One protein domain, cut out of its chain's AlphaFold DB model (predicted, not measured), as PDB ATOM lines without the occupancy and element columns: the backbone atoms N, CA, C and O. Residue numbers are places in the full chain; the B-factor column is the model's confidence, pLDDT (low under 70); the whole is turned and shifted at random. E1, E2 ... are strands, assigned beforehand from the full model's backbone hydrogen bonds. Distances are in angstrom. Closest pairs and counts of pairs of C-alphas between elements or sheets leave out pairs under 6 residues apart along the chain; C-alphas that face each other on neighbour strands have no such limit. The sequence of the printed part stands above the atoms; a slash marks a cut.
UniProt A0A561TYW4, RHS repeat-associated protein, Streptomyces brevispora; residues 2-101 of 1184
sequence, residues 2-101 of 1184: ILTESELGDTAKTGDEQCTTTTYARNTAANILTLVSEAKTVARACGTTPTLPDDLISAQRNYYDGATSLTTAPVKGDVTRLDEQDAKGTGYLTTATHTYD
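What this domain is: This is residues 2 to 101 of the 1184 residues of the protein "RHS repeat-associated protein" of Streptomyces brevispora (UniProt A0A561TYW4). A single twisted sheet of six strands, laid side by side in chain order like a folded ribbon, with loops reaching beyond both ends of its strands and no named helix over either face. The sheet is an antiparallel meander, each strand the antiparallel neighbour of the one before, in the order E1 E2 E3 E4 E5 E6. The printed part has 100 residues and is all strand, though only 47 lie in named elements. It is elongated, spanning 52 by 29 by 18 A, and only just loose, close to compact, with a radius of gyration of the C-alphas of 15.4 A.

How they stand to each other: Edge strand E1, residues 2 to 7, forms a hairpin with E2, residues 18 to 25; N 5 and O 20 are 2.9 A apart, within hydrogen-bond range. E2 forms a hairpin with E3, residues 35 to 42, with N 21 and O 40 at 2.8 A. E3 and E4, residues 56 to 64, form a hairpin at 171 degrees between directions, with N 39 and O 60 at 2.9 A. Pairing is staggered: E4 pairs with E3 over residues 56 to 61 and with E5, residues 79 to 85, over 61 to 64. In the hairpin of E4 and E5, N 63 and O 81 are 2.8 A apart. E5 forms a hairpin with edge strand E6, residues 92 to 100, with N 84 and O 93 at 2.9 A. E1 and E6 are apart.

Where its parts are: E1 begins at C-alpha 2, (137.862, 107.939, 190.896), and is 16.5 A long. E2 measures 23.5 A, E3 20.9 A, E4 24.2 A and E5 17.4 A. E6, 23.2 A, bends by 54 degrees at residue 95 and ends at C-alpha 100, (156.585, 128.462, 186.696).

The domain as a whole: The C-alphas of Ala 12 and Asp 101, the two farthest apart, are 52.7 A apart. The links E3 to E4 and E4 to E5 are long. The printed part has no cut, and no printed residue is under 70 in pLDDT.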
ATOM      1  N   ILE A   2     137.215 108.307 189.645       78.69
ATOM      2  CA  ILE A   2     137.862 107.939 190.896       78.69
ATOM      3  C   ILE A   2     138.470 106.569 190.618       78.69
ATOM      4  O   ILE A   2     137.759 105.695 190.122       78.69
ATOM      5  N   LEU A   3     139.771 106.426 190.844       87.62
ATOM      6  CA  LEU A   3     140.425 105.126 190.905       87.62
ATOM      7  C   LEU A   3     140.456 104.696 192.373       87.62
ATOM      8  O   LEU A   3     140.648 105.527 193.260       87.62
ATOM      9  N   THR A   4     140.231 103.413 192.619       88.56
ATOM     10  CA  THR A   4     140.122 102.845 193.961       88.56
ATOM     11  C   THR A   4     140.833 101.499 193.952       88.56
ATOM     12  O   THR A   4     140.406 100.581 193.255       88.56
ATOM     13  N   GLU A   5     141.933 101.410 194.691       90.81
ATOM     14  CA  GLU A   5     142.821 100.251 194.762       90.81
ATOM     15  C   GLU A   5     142.842  99.719 196.196       90.81
ATOM     16  O   GLU A   5     143.042 100.491 197.133       90.81
ATOM     17  N   SER A   6     142.593  98.417 196.369       88.00
ATOM     18  CA  SER A   6     142.531  97.783 197.689       88.00
ATOM     19  C   SER A   6     143.655  96.772 197.857       88.00
ATOM     20  O   SER A   6     143.698  95.762 197.154       88.00
ATOM     21  N   GLU A   7     144.509  97.007 198.845       88.56
ATOM     22  CA  GLU A   7     145.436  96.004 199.354       88.56
ATOM     23  C   GLU A   7     144.707  95.177 200.418       88.56
ATOM     24  O   GLU A   7     144.118  95.738 201.338       88.56
ATOM     25  N   LEU A   8     144.718  93.849 200.292       86.00
ATOM     26  CA  LEU A   8     143.961  92.940 201.171       86.00
ATOM     27  C   LEU A   8     144.827  92.249 202.240       86.00
ATOM     28  O   LEU A   8     144.380  91.270 202.830       86.00
ATOM     29  N   GLY A   9     146.059  92.731 202.446       85.38
ATOM     30  CA  GLY A   9     146.964  92.248 203.491       85.38
ATOM     31  C   GLY A   9     147.174  90.729 203.492       85.38
ATOM     32  O   GLY A   9     147.257  90.078 202.444       85.38
ATOM     33  N   ASP A  10     147.260  90.160 204.691       83.88
ATOM     34  CA  ASP A  10     147.058  88.733 204.914       83.88
ATOM     35  C   ASP A  10     145.554  88.432 204.957       83.88
ATOM     36  O   ASP A  10     144.889  88.687 205.953       83.88
ATOM     37  N   THR A  11     145.022  87.803 203.906       84.69
ATOM     38  CA  THR A  11     143.588  87.467 203.783       84.69
ATOM     39  C   THR A  11     143.020  86.524 204.862       84.69
ATOM     40  O   THR A  11     141.825  86.235 204.841       84.69
ATOM     41  N   ALA A  12     143.847  86.002 205.779       84.75
ATOM     42  CA  ALA A  12     143.404  85.289 206.982       84.75
ATOM     43  C   ALA A  12     143.272  86.194 208.230       84.75
ATOM     44  O   ALA A  12     142.862  85.718 209.292       84.75
ATOM     45  N   LYS A  13     143.621  87.479 208.112       80.62
ATOM     46  CA  LYS A  13     143.499  88.533 209.124       80.62
ATOM     47  C   LYS A  13     142.511  89.611 208.652       80.62
ATOM     48  O   LYS A  13     141.971  89.547 207.553       80.62
ATOM     49  N   THR A  14     142.251  90.574 209.531       77.81
ATOM     50  CA  THR A  14     141.470  91.791 209.262       77.81
ATOM     51  C   THR A  14     142.086  92.942 210.053       77.81
ATOM     52  O   THR A  14     142.498  92.733 211.196       77.81
ATOM     53  N   GLY A  15     142.098  94.147 209.493       76.69
ATOM     54  CA  GLY A  15     142.739  95.337 210.057       76.69
ATOM     55  C   GLY A  15     144.131  95.645 209.492       76.69
ATOM     56  O   GLY A  15     144.732  96.634 209.911       76.69
ATOM     57  N   ASP A  16     144.651  94.842 208.557       84.19
ATOM     58  CA  ASP A  16     145.878  95.136 207.805       84.19
ATOM     59  C   ASP A  16     145.629  95.508 206.331       84.19
ATOM     60  O   ASP A  16     146.597  95.821 205.629       84.19
ATOM     61  N   GLU A  17     144.363  95.548 205.893       89.69
ATOM     62  CA  GLU A  17     143.944  96.009 204.568       89.69
ATOM     63  C   GLU A  17     144.120  97.529 204.406       89.69
ATOM     64  O   GLU A  17     143.936  98.308 205.346       89.69
ATOM     65  N   GLN A  18     144.394  97.967 203.177       91.56
ATOM     66  CA  GLN A  18     144.421  99.383 202.810       91.56
ATOM     67  C   GLN A  18     143.522  99.664 201.605       91.56
ATOM     68  O   GLN A  18     143.267  98.793 200.770       91.56
ATOM     69  N   CYS A  19     143.074 100.913 201.497       94.06
ATOM     70  CA  CYS A  19     142.371 101.424 200.331       94.06
ATOM     71  C   CYS A  19     142.949 102.773 199.911       94.06
ATOM     72  O   CYS A  19     142.825 103.754 200.647       94.06
ATOM     73  N   THR A  20     143.523 102.829 198.711       94.62
ATOM     74  CA  THR A  20     143.983 104.065 198.071       94.62
ATOM     75  C   THR A  20     142.917 104.551 197.096       94.62
ATOM     76  O   THR A  20     142.484 103.829 196.198       94.62
ATOM     77  N   THR A  21     142.469 105.790 197.282       95.38
ATOM     78  CA  THR A  21     141.479 106.466 196.443       95.38
ATOM     79  C   THR A  21     142.124 107.665 195.759       95.38
ATOM     80  O   THR A  21     142.591 108.586 196.428       95.38
ATOM     81  N   THR A  22     142.112 107.666 194.427       94.75
ATOM     82  CA  THR A  22     142.768 108.682 193.594       94.75
ATOM     83  C   THR A  22     141.737 109.420 192.745       94.75
ATOM     84  O   THR A  22     140.956 108.815 192.005       94.75
ATOM     85  N   THR A  23     141.734 110.746 192.847       94.19
ATOM     86  CA  THR A  23     140.878 111.666 192.086       94.19
ATOM     87  C   THR A  23     141.722 112.528 191.150       94.19
ATOM     88  O   THR A  23     142.927 112.681 191.348       94.19
ATOM     89  N   TYR A  24     141.091 113.102 190.125       92.38
ATOM     90  CA  TYR A  24     141.795 113.807 189.052       92.38
ATOM     91  C   TYR A  24     141.202 115.191 188.759       92.38
ATOM     92  O   TYR A  24     139.990 115.314 188.532       92.38
ATOM     93  N   ALA A  25     142.075 116.197 188.666       91.88
ATOM     94  CA  ALA A  25     141.806 117.497 188.063       91.88
ATOM     95  C   ALA A  25     141.727 117.315 186.541       91.88
ATOM     96  O   ALA A  25     142.611 116.722 185.921       91.88
ATOM     97  N   ARG A  26     140.626 117.763 185.925       90.62
ATOM     98  CA  ARG A  26     140.289 117.383 184.545       90.62
ATOM     99  C   ARG A  26     139.826 118.561 183.706       90.62
ATOM    100  O   ARG A  26     138.777 119.137 183.983       90.62
ATOM    101  N   ASN A  27     140.537 118.829 182.616       93.62
ATOM    102  CA  ASN A  27     140.088 119.711 181.547       93.62
ATOM    103  C   ASN A  27     139.789 118.897 180.281       93.62
ATOM    104  O   ASN A  27     140.680 118.546 179.514       93.62
ATOM    105  N   THR A  28     138.511 118.620 180.021       89.50
ATOM    106  CA  THR A  28     138.080 117.888 178.817       89.50
ATOM    107  C   THR A  28     138.172 118.695 177.518       89.50
ATOM    108  O   THR A  28     137.952 118.114 176.460       89.50
ATOM    109  N   ALA A  29     138.475 119.996 177.590       90.12
ATOM    110  CA  ALA A  29     138.645 120.903 176.452       90.12
ATOM    111  C   ALA A  29     140.118 121.292 176.178       90.12
ATOM    112  O   ALA A  29     140.373 122.021 175.226       90.12
ATOM    113  N   ALA A  30     141.057 120.818 177.010       88.19
ATOM    114  CA  ALA A  30     142.512 120.903 176.794       88.19
ATOM    115  C   ALA A  30     143.246 119.559 177.012       88.19
ATOM    116  O   ALA A  30     144.459 119.483 176.855       88.19
ATOM    117  N   ASN A  31     142.502 118.490 177.333       88.94
ATOM    118  CA  ASN A  31     142.902 117.068 177.367       88.94
ATOM    119  C   ASN A  31     143.655 116.579 178.597       88.94
ATOM    120  O   ASN A  31     143.974 115.398 178.705       88.94
ATOM    121  N   ILE A  32     143.877 117.471 179.543       88.62
ATOM    122  CA  ILE A  32     144.603 117.210 180.775       88.62
ATOM    123  C   ILE A  32     143.674 116.435 181.725       88.62
ATOM    124  O   ILE A  32     142.704 117.016 182.219       88.62
ATOM    125  N   LEU A  33     143.889 115.119 181.916       86.50
ATOM    126  CA  LEU A  33     142.887 114.237 182.551       86.50
ATOM    127  C   LEU A  33     143.380 113.227 183.631       86.50
ATOM    128  O   LEU A  33     142.518 112.696 184.336       86.50
ATOM    129  N   THR A  34     144.693 112.997 183.815       87.75
ATOM    130  CA  THR A  34     145.311 112.156 184.885       87.75
ATOM    131  C   THR A  34     146.036 112.980 185.943       87.75
ATOM    132  O   THR A  34     146.641 112.414 186.852       87.75
ATOM    133  N   LEU A  35     145.984 114.309 185.869       89.56
ATOM    134  CA  LEU A  35     146.582 115.150 186.895       89.56
ATOM    135  C   LEU A  35     145.865 114.906 188.225       89.56
ATOM    136  O   LEU A  35     144.689 115.230 188.379       89.56
ATOM    137  N   VAL A  36     146.558 114.235 189.144       94.38
ATOM    138  CA  VAL A  36     145.999 113.740 190.403       94.38
ATOM    139  C   VAL A  36     145.658 114.928 191.289       94.38
ATOM    140  O   VAL A  36     146.554 115.587 191.805       94.38
ATOM    141  N   SER A  37     144.372 115.201 191.491       93.00
ATOM    142  CA  SER A  37     143.934 116.275 192.388       93.00
ATOM    143  C   SER A  37     144.040 115.874 193.856       93.00
ATOM    144  O   SER A  37     144.377 116.703 194.692       93.00
ATOM    145  N   GLU A  38     143.767 114.609 194.175       95.31
ATOM    146  CA  GLU A  38     143.904 114.053 195.522       95.31
ATOM    147  C   GLU A  38     144.223 112.559 195.420       95.31
ATOM    148  O   GLU A  38     143.535 111.845 194.688       95.31
ATOM    149  N   ALA A  39     145.225 112.092 196.161       95.19
ATOM    150  CA  ALA A  39     145.477 110.679 196.425       95.19
ATOM    151  C   ALA A  39     145.399 110.457 197.938       95.19
ATOM    152  O   ALA A  39     146.097 111.128 198.700       95.19
ATOM    153  N   LYS A  40     144.522 109.553 198.375       95.00
ATOM    154  CA  LYS A  40     144.205 109.344 199.790       95.00
ATOM    155  C   LYS A  40     144.157 107.864 200.141       95.00
ATOM    156  O   LYS A  40     143.345 107.135 199.573       95.00
ATOM    157  N   THR A  41     144.956 107.453 201.119       94.62
ATOM    158  CA  THR A  41     145.041 106.066 201.590       94.62
ATOM    159  C   THR A  41     144.499 105.939 203.012       94.62
ATOM    160  O   THR A  41     144.789 106.765 203.884       94.62
ATOM    161  N   VAL A  42     143.687 104.905 203.249       94.62
ATOM    162  CA  VAL A  42     143.094 104.593 204.560       94.62
ATOM    163  C   VAL A  42     143.298 103.130 204.952       94.62
ATOM    164  O   VAL A  42     143.329 102.252 204.093       94.62
ATOM    165  N   ALA A  43     143.386 102.870 206.257       92.12
ATOM    166  CA  ALA A  43     143.612 101.563 206.885       92.12
ATOM    167  C   ALA A  43     142.349 100.677 206.924       92.12
ATOM    168  O   ALA A  43     141.915 100.222 207.987       92.12
ATOM    169  N   ARG A  44     141.687 100.520 205.775       90.56
ATOM    170  CA  ARG A  44     140.481  99.702 205.590       90.56
ATOM    171  C   ARG A  44     140.401  99.179 204.161       90.56
ATOM    172  O   ARG A  44     140.820  99.866 203.237       90.56
ATOM    173  N   ALA A  45     139.747  98.036 203.967       88.75
ATOM    174  CA  ALA A  45     139.377  97.547 202.641       88.75
ATOM    175  C   ALA A  45     138.419  98.512 201.910       88.75
ATOM    176  O   ALA A  45     137.534  99.130 202.520       88.75
ATOM    177  N   CYS A  46     138.564  98.624 200.588       89.81
ATOM    178  CA  CYS A  46     137.775  99.556 199.785       89.81
ATOM    179  C   CYS A  46     136.266  99.264 199.804       89.81
ATOM    180  O   CYS A  46     135.824  98.119 199.843       89.81
ATOM    181  N   GLY A  47     135.463 100.330 199.742       86.12
ATOM    182  CA  GLY A  47     133.999 100.262 199.830       86.12
ATOM    183  C   GLY A  47     133.449 100.258 201.262       86.12
ATOM    184  O   GLY A  47     132.251 100.464 201.448       86.12
ATOM    185  N   THR A  48     134.301 100.095 202.278       89.00
ATOM    186  CA  THR A  48     133.944 100.401 203.671       89.00
ATOM    187  C   THR A  48     134.045 101.912 203.940       89.00
ATOM    188  O   THR A  48     134.692 102.647 203.194       89.00
ATOM    189  N   THR A  49     133.378 102.403 204.990       90.81
ATOM    190  CA  THR A  49     133.468 103.817 205.401       90.81
ATOM    191  C   THR A  49     134.571 103.976 206.456       90.81
ATOM    192  O   THR A  49     134.438 103.376 207.524       90.81
ATOM    193  N   PRO A  50     135.638 104.759 206.202       91.00
ATOM    194  CA  PRO A  50     136.706 104.978 207.173       91.00
ATOM    195  C   PRO A  50     136.280 105.961 208.272       91.00
ATOM    196  O   PRO A  50     135.595 106.952 208.011       91.00
ATOM    197  N   THR A  51     136.751 105.720 209.493       92.31
ATOM    198  CA  THR A  51     136.682 106.668 210.612       92.31
ATOM    199  C   THR A  51     137.898 107.584 210.539       92.31
ATOM    200  O   THR A  51     139.029 107.113 210.555       92.31
ATOM    201  N   LEU A  52     137.693 108.895 210.409       90.38
ATOM    202  CA  LEU A  52     138.780 109.878 210.305       90.38
ATOM    203  C   LEU A  52     138.874 110.686 211.611       90.38
ATOM    204  O   LEU A  52     137.823 111.061 212.135       90.38
ATOM    205  N   PRO A  53     140.083 110.992 212.123       91.62
ATOM    206  CA  PRO A  53     141.402 110.773 211.508       91.62
ATOM    207  C   PRO A  53     141.987 109.360 211.701       91.62
ATOM    208  O   PRO A  53     142.988 109.030 211.064       91.62
ATOM    209  N   ASP A  54     141.379 108.525 212.544       90.56
ATOM    210  CA  ASP A  54     141.941 107.249 213.017       90.56
ATOM    211  C   ASP A  54     142.449 106.338 211.890       90.56
ATOM    212  O   ASP A  54     143.590 105.879 211.937       90.56
ATOM    213  N   ASP A  55     141.668 106.167 210.823       92.88
ATOM    214  CA  ASP A  55     141.993 105.303 209.684       92.88
ATOM    215  C   ASP A  55     142.854 105.986 208.608       92.88
ATOM    216  O   ASP A  55     143.230 105.339 207.634       92.88
ATOM    217  N   LEU A  56     143.169 107.281 208.730       93.56
ATOM    218  CA  LEU A  56     143.939 108.019 207.723       93.56
ATOM    219  C   LEU A  56     145.411 107.585 207.714       93.56
ATOM    220  O   LEU A  56     146.100 107.774 208.714       93.56
ATOM    221  N   ILE A  57     145.904 107.063 206.590       91.75
ATOM    222  CA  ILE A  57     147.335 106.787 206.386       91.75
ATOM    223  C   ILE A  57     147.995 107.984 205.699       91.75
ATOM    224  O   ILE A  57     149.002 108.495 206.181       91.75
ATOM    225  N   SER A  58     147.401 108.470 204.607       92.75
ATOM    226  CA  SER A  58     147.898 109.625 203.853       92.75
ATOM    227  C   SER A  58     146.773 110.333 203.095       92.75
ATOM    228  O   SER A  58     145.770 109.715 202.729       92.75
ATOM    229  N   ALA A  59     146.932 111.631 202.840       94.00
ATOM    230  CA  ALA A  59     146.142 112.372 201.863       94.00
ATOM    231  C   ALA A  59     146.975 113.511 201.255       94.00
ATOM    232  O   ALA A  59     147.160 114.554 201.877       94.00
ATOM    233  N   GLN A  60     147.445 113.314 200.024       94.00
ATOM    234  CA  GLN A  60     148.150 114.326 199.234       94.00
ATOM    235  C   GLN A  60     147.180 114.997 198.256       94.00
ATOM    236  O   GLN A  60     146.358 114.316 197.637       94.00
ATOM    237  N   ARG A  61     147.306 116.311 198.055       96.94
ATOM    238  CA  ARG A  61     146.547 117.093 197.069       96.94
ATOM    239  C   ARG A  61     147.449 117.952 196.204       96.94
ATOM    240  O   ARG A  61     148.328 118.628 196.726       96.94
ATOM    241  N   ASN A  62     147.158 118.005 194.907       94.75
ATOM    242  CA  ASN A  62     147.870 118.862 193.962       94.75
ATOM    243  C   ASN A  62     146.898 119.870 193.331       94.75
ATOM    244  O   ASN A  62     145.825 119.505 192.840       94.75
ATOM    245  N   TYR A  63     147.287 121.142 193.335       96.19
ATOM    246  CA  TYR A  63     146.528 122.265 192.791       96.19
ATOM    247  C   TYR A  63     147.286 122.874 191.609       96.19
ATOM    248  O   TYR A  63     148.442 123.295 191.731       96.19
ATOM    249  N   TYR A  64     146.613 122.938 190.464       94.62
ATOM    250  CA  TYR A  64     147.232 123.220 189.173       94.62
ATOM    251  C   TYR A  64     146.975 124.648 188.686       94.62
ATOM    252  O   TYR A  64     145.887 125.183 188.886       94.62
ATOM    253  N   ASP A  65     147.960 125.244 188.014       93.56
ATOM    254  CA  ASP A  65     147.851 126.518 187.281       93.56
ATOM    255  C   ASP A  65     147.279 127.707 188.096       93.56
ATOM    256  O   ASP A  65     146.628 128.601 187.554       93.56
ATOM    257  N   GLY A  66     147.507 127.731 189.414       92.25
ATOM    258  CA  GLY A  66     147.019 128.761 190.340       92.25
ATOM    259  C   GLY A  66     145.607 128.516 190.890       92.25
ATOM    260  O   GLY A  66     145.025 129.405 191.513       92.25
ATOM    261  N   ALA A  67     145.032 127.331 190.670       93.81
ATOM    262  CA  ALA A  67     143.702 126.980 191.151       93.81
ATOM    263  C   ALA A  67     143.601 126.932 192.687       93.81
ATOM    264  O   ALA A  67     144.427 126.337 193.371       93.81
ATOM    265  N   THR A  68     142.497 127.453 193.227       91.94
ATOM    266  CA  THR A  68     142.130 127.342 194.653       91.94
ATOM    267  C   THR A  68     141.173 126.180 194.954       91.94
ATOM    268  O   THR A  68     140.790 125.977 196.104       91.94
ATOM    269  N   SER A  69     140.785 125.398 193.939       92.00
ATOM    270  CA  SER A  69     139.917 124.221 194.064       92.00
ATOM    271  C   SER A  69     140.449 123.052 193.240       92.00
ATOM    272  O   SER A  69     140.850 123.223 192.089       92.00
ATOM    273  N   LEU A  70     140.356 121.852 193.812       91.25
ATOM    274  CA  LEU A  70     140.716 120.571 193.195       91.25
ATOM    275  C   LEU A  70     139.911 120.249 191.925       91.25
ATOM    276  O   LEU A  70     140.338 119.448 191.098       91.25
ATOM    277  N   THR A  71     138.730 120.853 191.774       88.62
ATOM    278  CA  THR A  71     137.836 120.636 190.626       88.62
ATOM    279  C   THR A  71     138.011 121.668 189.513       88.62
ATOM    280  O   THR A  71     137.288 121.605 188.519       88.62
ATOM    281  N   THR A  72     138.911 122.642 189.670       93.50
ATOM    282  CA  THR A  72     139.219 123.613 188.613       93.50
ATOM    283  C   THR A  72     139.889 122.897 187.443       93.50
ATOM    284  O   THR A  72     140.761 122.052 187.633       93.50
ATOM    285  N   ALA A  73     139.473 123.220 186.219       91.88
ATOM    286  CA  ALA A  73     140.044 122.633 185.015       91.88
ATOM    287  C   ALA A  73     141.463 123.199 184.765       91.88
ATOM    288  O   ALA A  73     141.573 124.406 184.545       91.88
ATOM    289  N   PRO A  74     142.532 122.375 184.777       93.88
ATOM    290  CA  PRO A  74     143.892 122.834 184.483       93.88
ATOM    291  C   PRO A  74     144.025 123.336 183.038       93.88
ATOM    292  O   PRO A  74     143.335 122.867 182.132       93.88
ATOM    293  N   VAL A  75     144.920 124.294 182.821       93.06
ATOM    294  CA  VAL A  75     145.221 124.937 181.533       93.06
ATOM    295  C   VAL A  75     146.549 124.441 180.956       93.06
ATOM    296  O   VAL A  75     146.631 124.239 179.745       93.06
ATOM    297  N   LYS A  76     147.558 124.205 181.803       90.56
ATOM    298  CA  LYS A  76     148.823 123.550 181.429       90.56
ATOM    299  C   LYS A  76     149.045 122.261 182.220       90.56
ATOM    300  O   LYS A  76     149.438 121.257 181.636       90.56
ATOM    301  N   GLY A  77     148.780 122.299 183.528       90.19
ATOM    302  CA  GLY A  77     149.161 121.246 184.467       90.19
ATOM    303  C   GLY A  77     150.358 121.569 185.365       90.19
ATOM    304  O   GLY A  77     150.919 120.648 185.954       90.19
ATOM    305  N   ASP A  78     150.731 122.842 185.511       91.88
ATOM    306  CA  ASP A  78     151.813 123.270 186.405       91.88
ATOM    307  C   ASP A  78     151.381 123.078 187.882       91.88
ATOM    308  O   ASP A  78     150.357 123.633 188.292       91.88
ATOM    309  N   VAL A  79     152.124 122.319 188.708       93.00
ATOM    310  CA  VAL A  79     151.760 122.016 190.120       93.00
ATOM    311  C   VAL A  79     152.038 123.216 191.033       93.00
ATOM    312  O   VAL A  79     153.013 123.275 191.771       93.00
ATOM    313  N   THR A  80     151.171 124.220 190.989       93.94
ATOM    314  CA  THR A  80     151.356 125.474 191.741       93.94
ATOM    315  C   THR A  80     151.236 125.353 193.265       93.94
ATOM    316  O   THR A  80     151.728 126.227 193.979       93.94
ATOM    317  N   ARG A  81     150.596 124.302 193.789       95.38
ATOM    318  CA  ARG A  81     150.467 124.067 195.236       95.38
ATOM    319  C   ARG A  81     150.290 122.581 195.560       95.38
ATOM    320  O   ARG A  81     149.540 121.885 194.876       95.38
ATOM    321  N   LEU A  82     150.944 122.150 196.633       93.31
ATOM    322  CA  LEU A  82     150.896 120.822 197.234       93.31
ATOM    323  C   LEU A  82     150.356 120.943 198.666       93.31
ATOM    324  O   LEU A  82     150.907 121.715 199.453       93.31
ATOM    325  N   ASP A  83     149.331 120.157 199.006       95.81
ATOM    326  CA  ASP A  83     148.926 119.946 200.400       95.81
ATOM    327  C   ASP A  83     149.109 118.481 200.817       95.81
ATOM    328  O   ASP A  83     148.853 117.563 200.035       95.81
ATOM    329  N   GLU A  84     149.436 118.276 202.089       93.56
ATOM    330  CA  GLU A  84     149.343 116.999 202.811       93.56
ATOM    331  C   GLU A  84     148.277 117.104 203.913       93.56
ATOM    332  O   GLU A  84     147.790 118.198 204.213       93.56
ATOM    333  N   GLN A  85     147.918 115.992 204.559       94.19
ATOM    334  CA  GLN A  85     147.102 116.046 205.773       94.19
ATOM    335  C   GLN A  85     147.804 116.833 206.896       94.19
ATOM    336  O   GLN A  85     149.025 116.764 207.053       94.19
ATOM    337  N   ASP A  86     147.032 117.561 207.706       93.44
ATOM    338  CA  ASP A  86     147.566 118.165 208.931       93.44
ATOM    339  C   ASP A  86     147.910 117.092 209.986       93.44
ATOM    340  O   ASP A  86     147.455 115.949 209.915       93.44
ATOM    341  N   ALA A  87     148.700 117.460 211.002       90.81
ATOM    342  CA  ALA A  87     149.094 116.549 212.087       90.81
ATOM    343  C   ALA A  87     147.895 115.905 212.819       90.81
ATOM    344  O   ALA A  87     147.988 114.810 213.378       90.81
ATOM    345  N   LYS A  88     146.733 116.569 212.781       93.38
ATOM    346  CA  LYS A  88     145.474 116.117 213.386       93.38
ATOM    347  C   LYS A  88     144.672 115.172 212.485       93.38
ATOM    348  O   LYS A  88     143.727 114.561 212.973       93.38
ATOM    349  N   GLY A  89     144.996 115.077 211.194       92.56
ATOM    350  CA  GLY A  89     144.242 114.328 210.185       92.56
ATOM    351  C   GLY A  89     142.845 114.897 209.903       92.56
ATOM    352  O   GLY A  89     142.014 114.229 209.283       92.56
ATOM    353  N   THR A  90     142.574 116.116 210.375       93.00
ATOM    354  CA  THR A  90     141.275 116.806 210.280       93.00
ATOM    355  C   THR A  90     141.231 117.839 209.163       93.00
ATOM    356  O   THR A  90     140.153 118.198 208.690       93.00
ATOM    357  N   GLY A  91     142.399 118.322 208.750       94.38
ATOM    358  CA  GLY A  91     142.580 119.359 207.749       94.38
ATOM    359  C   GLY A  91     143.762 119.055 206.837       94.38
ATOM    360  O   GLY A  91     144.223 117.917 206.741       94.38
ATOM    361  N   TYR A  92     144.230 120.093 206.153       94.88
ATOM    362  CA  TYR A  92     145.318 120.015 205.188       94.88
ATOM    363  C   TYR A  92     146.317 121.139 205.437       94.88
ATOM    364  O   TYR A  92     145.922 122.285 205.667       94.88
ATOM    365  N   LEU A  93     147.597 120.794 205.370       94.12
ATOM    366  CA  LEU A  93     148.724 121.709 205.441       94.12
ATOM    367  C   LEU A  93     149.292 121.891 204.033       94.12
ATOM    368  O   LEU A  93     149.641 120.909 203.383       94.12
ATOM    369  N   THR A  94     149.439 123.137 203.585       95.25
ATOM    370  CA  THR A  94     150.195 123.455 202.368       95.25
ATOM    371  C   THR A  94     151.674 123.161 202.608       95.25
ATOM    372  O   THR A  94     152.331 123.923 203.317       95.25
ATOM    373  N   THR A  95     152.215 122.080 202.043       85.25
ATOM    374  CA  THR A  95     153.621 121.697 202.264       85.25
ATOM    375  C   THR A  95     154.577 122.297 201.242       85.25
ATOM    376  O   THR A  95     155.731 122.565 201.585       85.25
ATOM    377  N   ALA A  96     154.090 122.609 200.037       86.94
ATOM    378  CA  ALA A  96     154.830 123.404 199.063       86.94
ATOM    379  C   ALA A  96     153.918 124.279 198.185       86.94
ATOM    380  O   ALA A  96     152.767 123.945 197.899       86.94
ATOM    381  N   THR A  97     154.455 125.400 197.700       92.75
ATOM    382  CA  THR A  97     153.880 126.164 196.582       92.75
ATOM    383  C   THR A  97     154.952 126.516 195.562       92.75
ATOM    384  O   THR A  97     156.096 126.807 195.923       92.75
ATOM    385  N   HIS A  98     154.571 126.498 194.286       92.25
ATOM    386  CA  HIS A  98     155.485 126.662 193.164       92.25
ATOM    387  C   HIS A  98     154.980 127.706 192.167       92.25
ATOM    388  O   HIS A  98     153.775 127.895 191.981       92.25
ATOM    389  N   THR A  99     155.908 128.371 191.481       94.69
ATOM    390  CA  THR A  99     155.593 129.195 190.303       94.69
ATOM    391  C   THR A  99     156.472 128.782 189.137       94.69
ATOM    392  O   THR A  99     157.599 128.333 189.333       94.69
ATOM    393  N   TYR A 100     155.961 128.950 187.922       91.44
ATOM    394  CA  TYR A 100     156.585 128.462 186.696       91.44
ATOM    395  C   TYR A 100     156.618 129.563 185.634       91.44
ATOM    396  O   TYR A 100     155.849 130.528 185.688       91.44
ATOM    397  N   ASP A 101     157.524 129.444 184.667       89.94
ATOM    398  CA  ASP A 101     157.583 130.347 183.520       89.94
ATOM    399  C   ASP A 101     156.603 129.945 182.392       89.94
ATOM    400  O   ASP A 101     155.722 129.093 182.544       89.94
TER     401      ASP A 101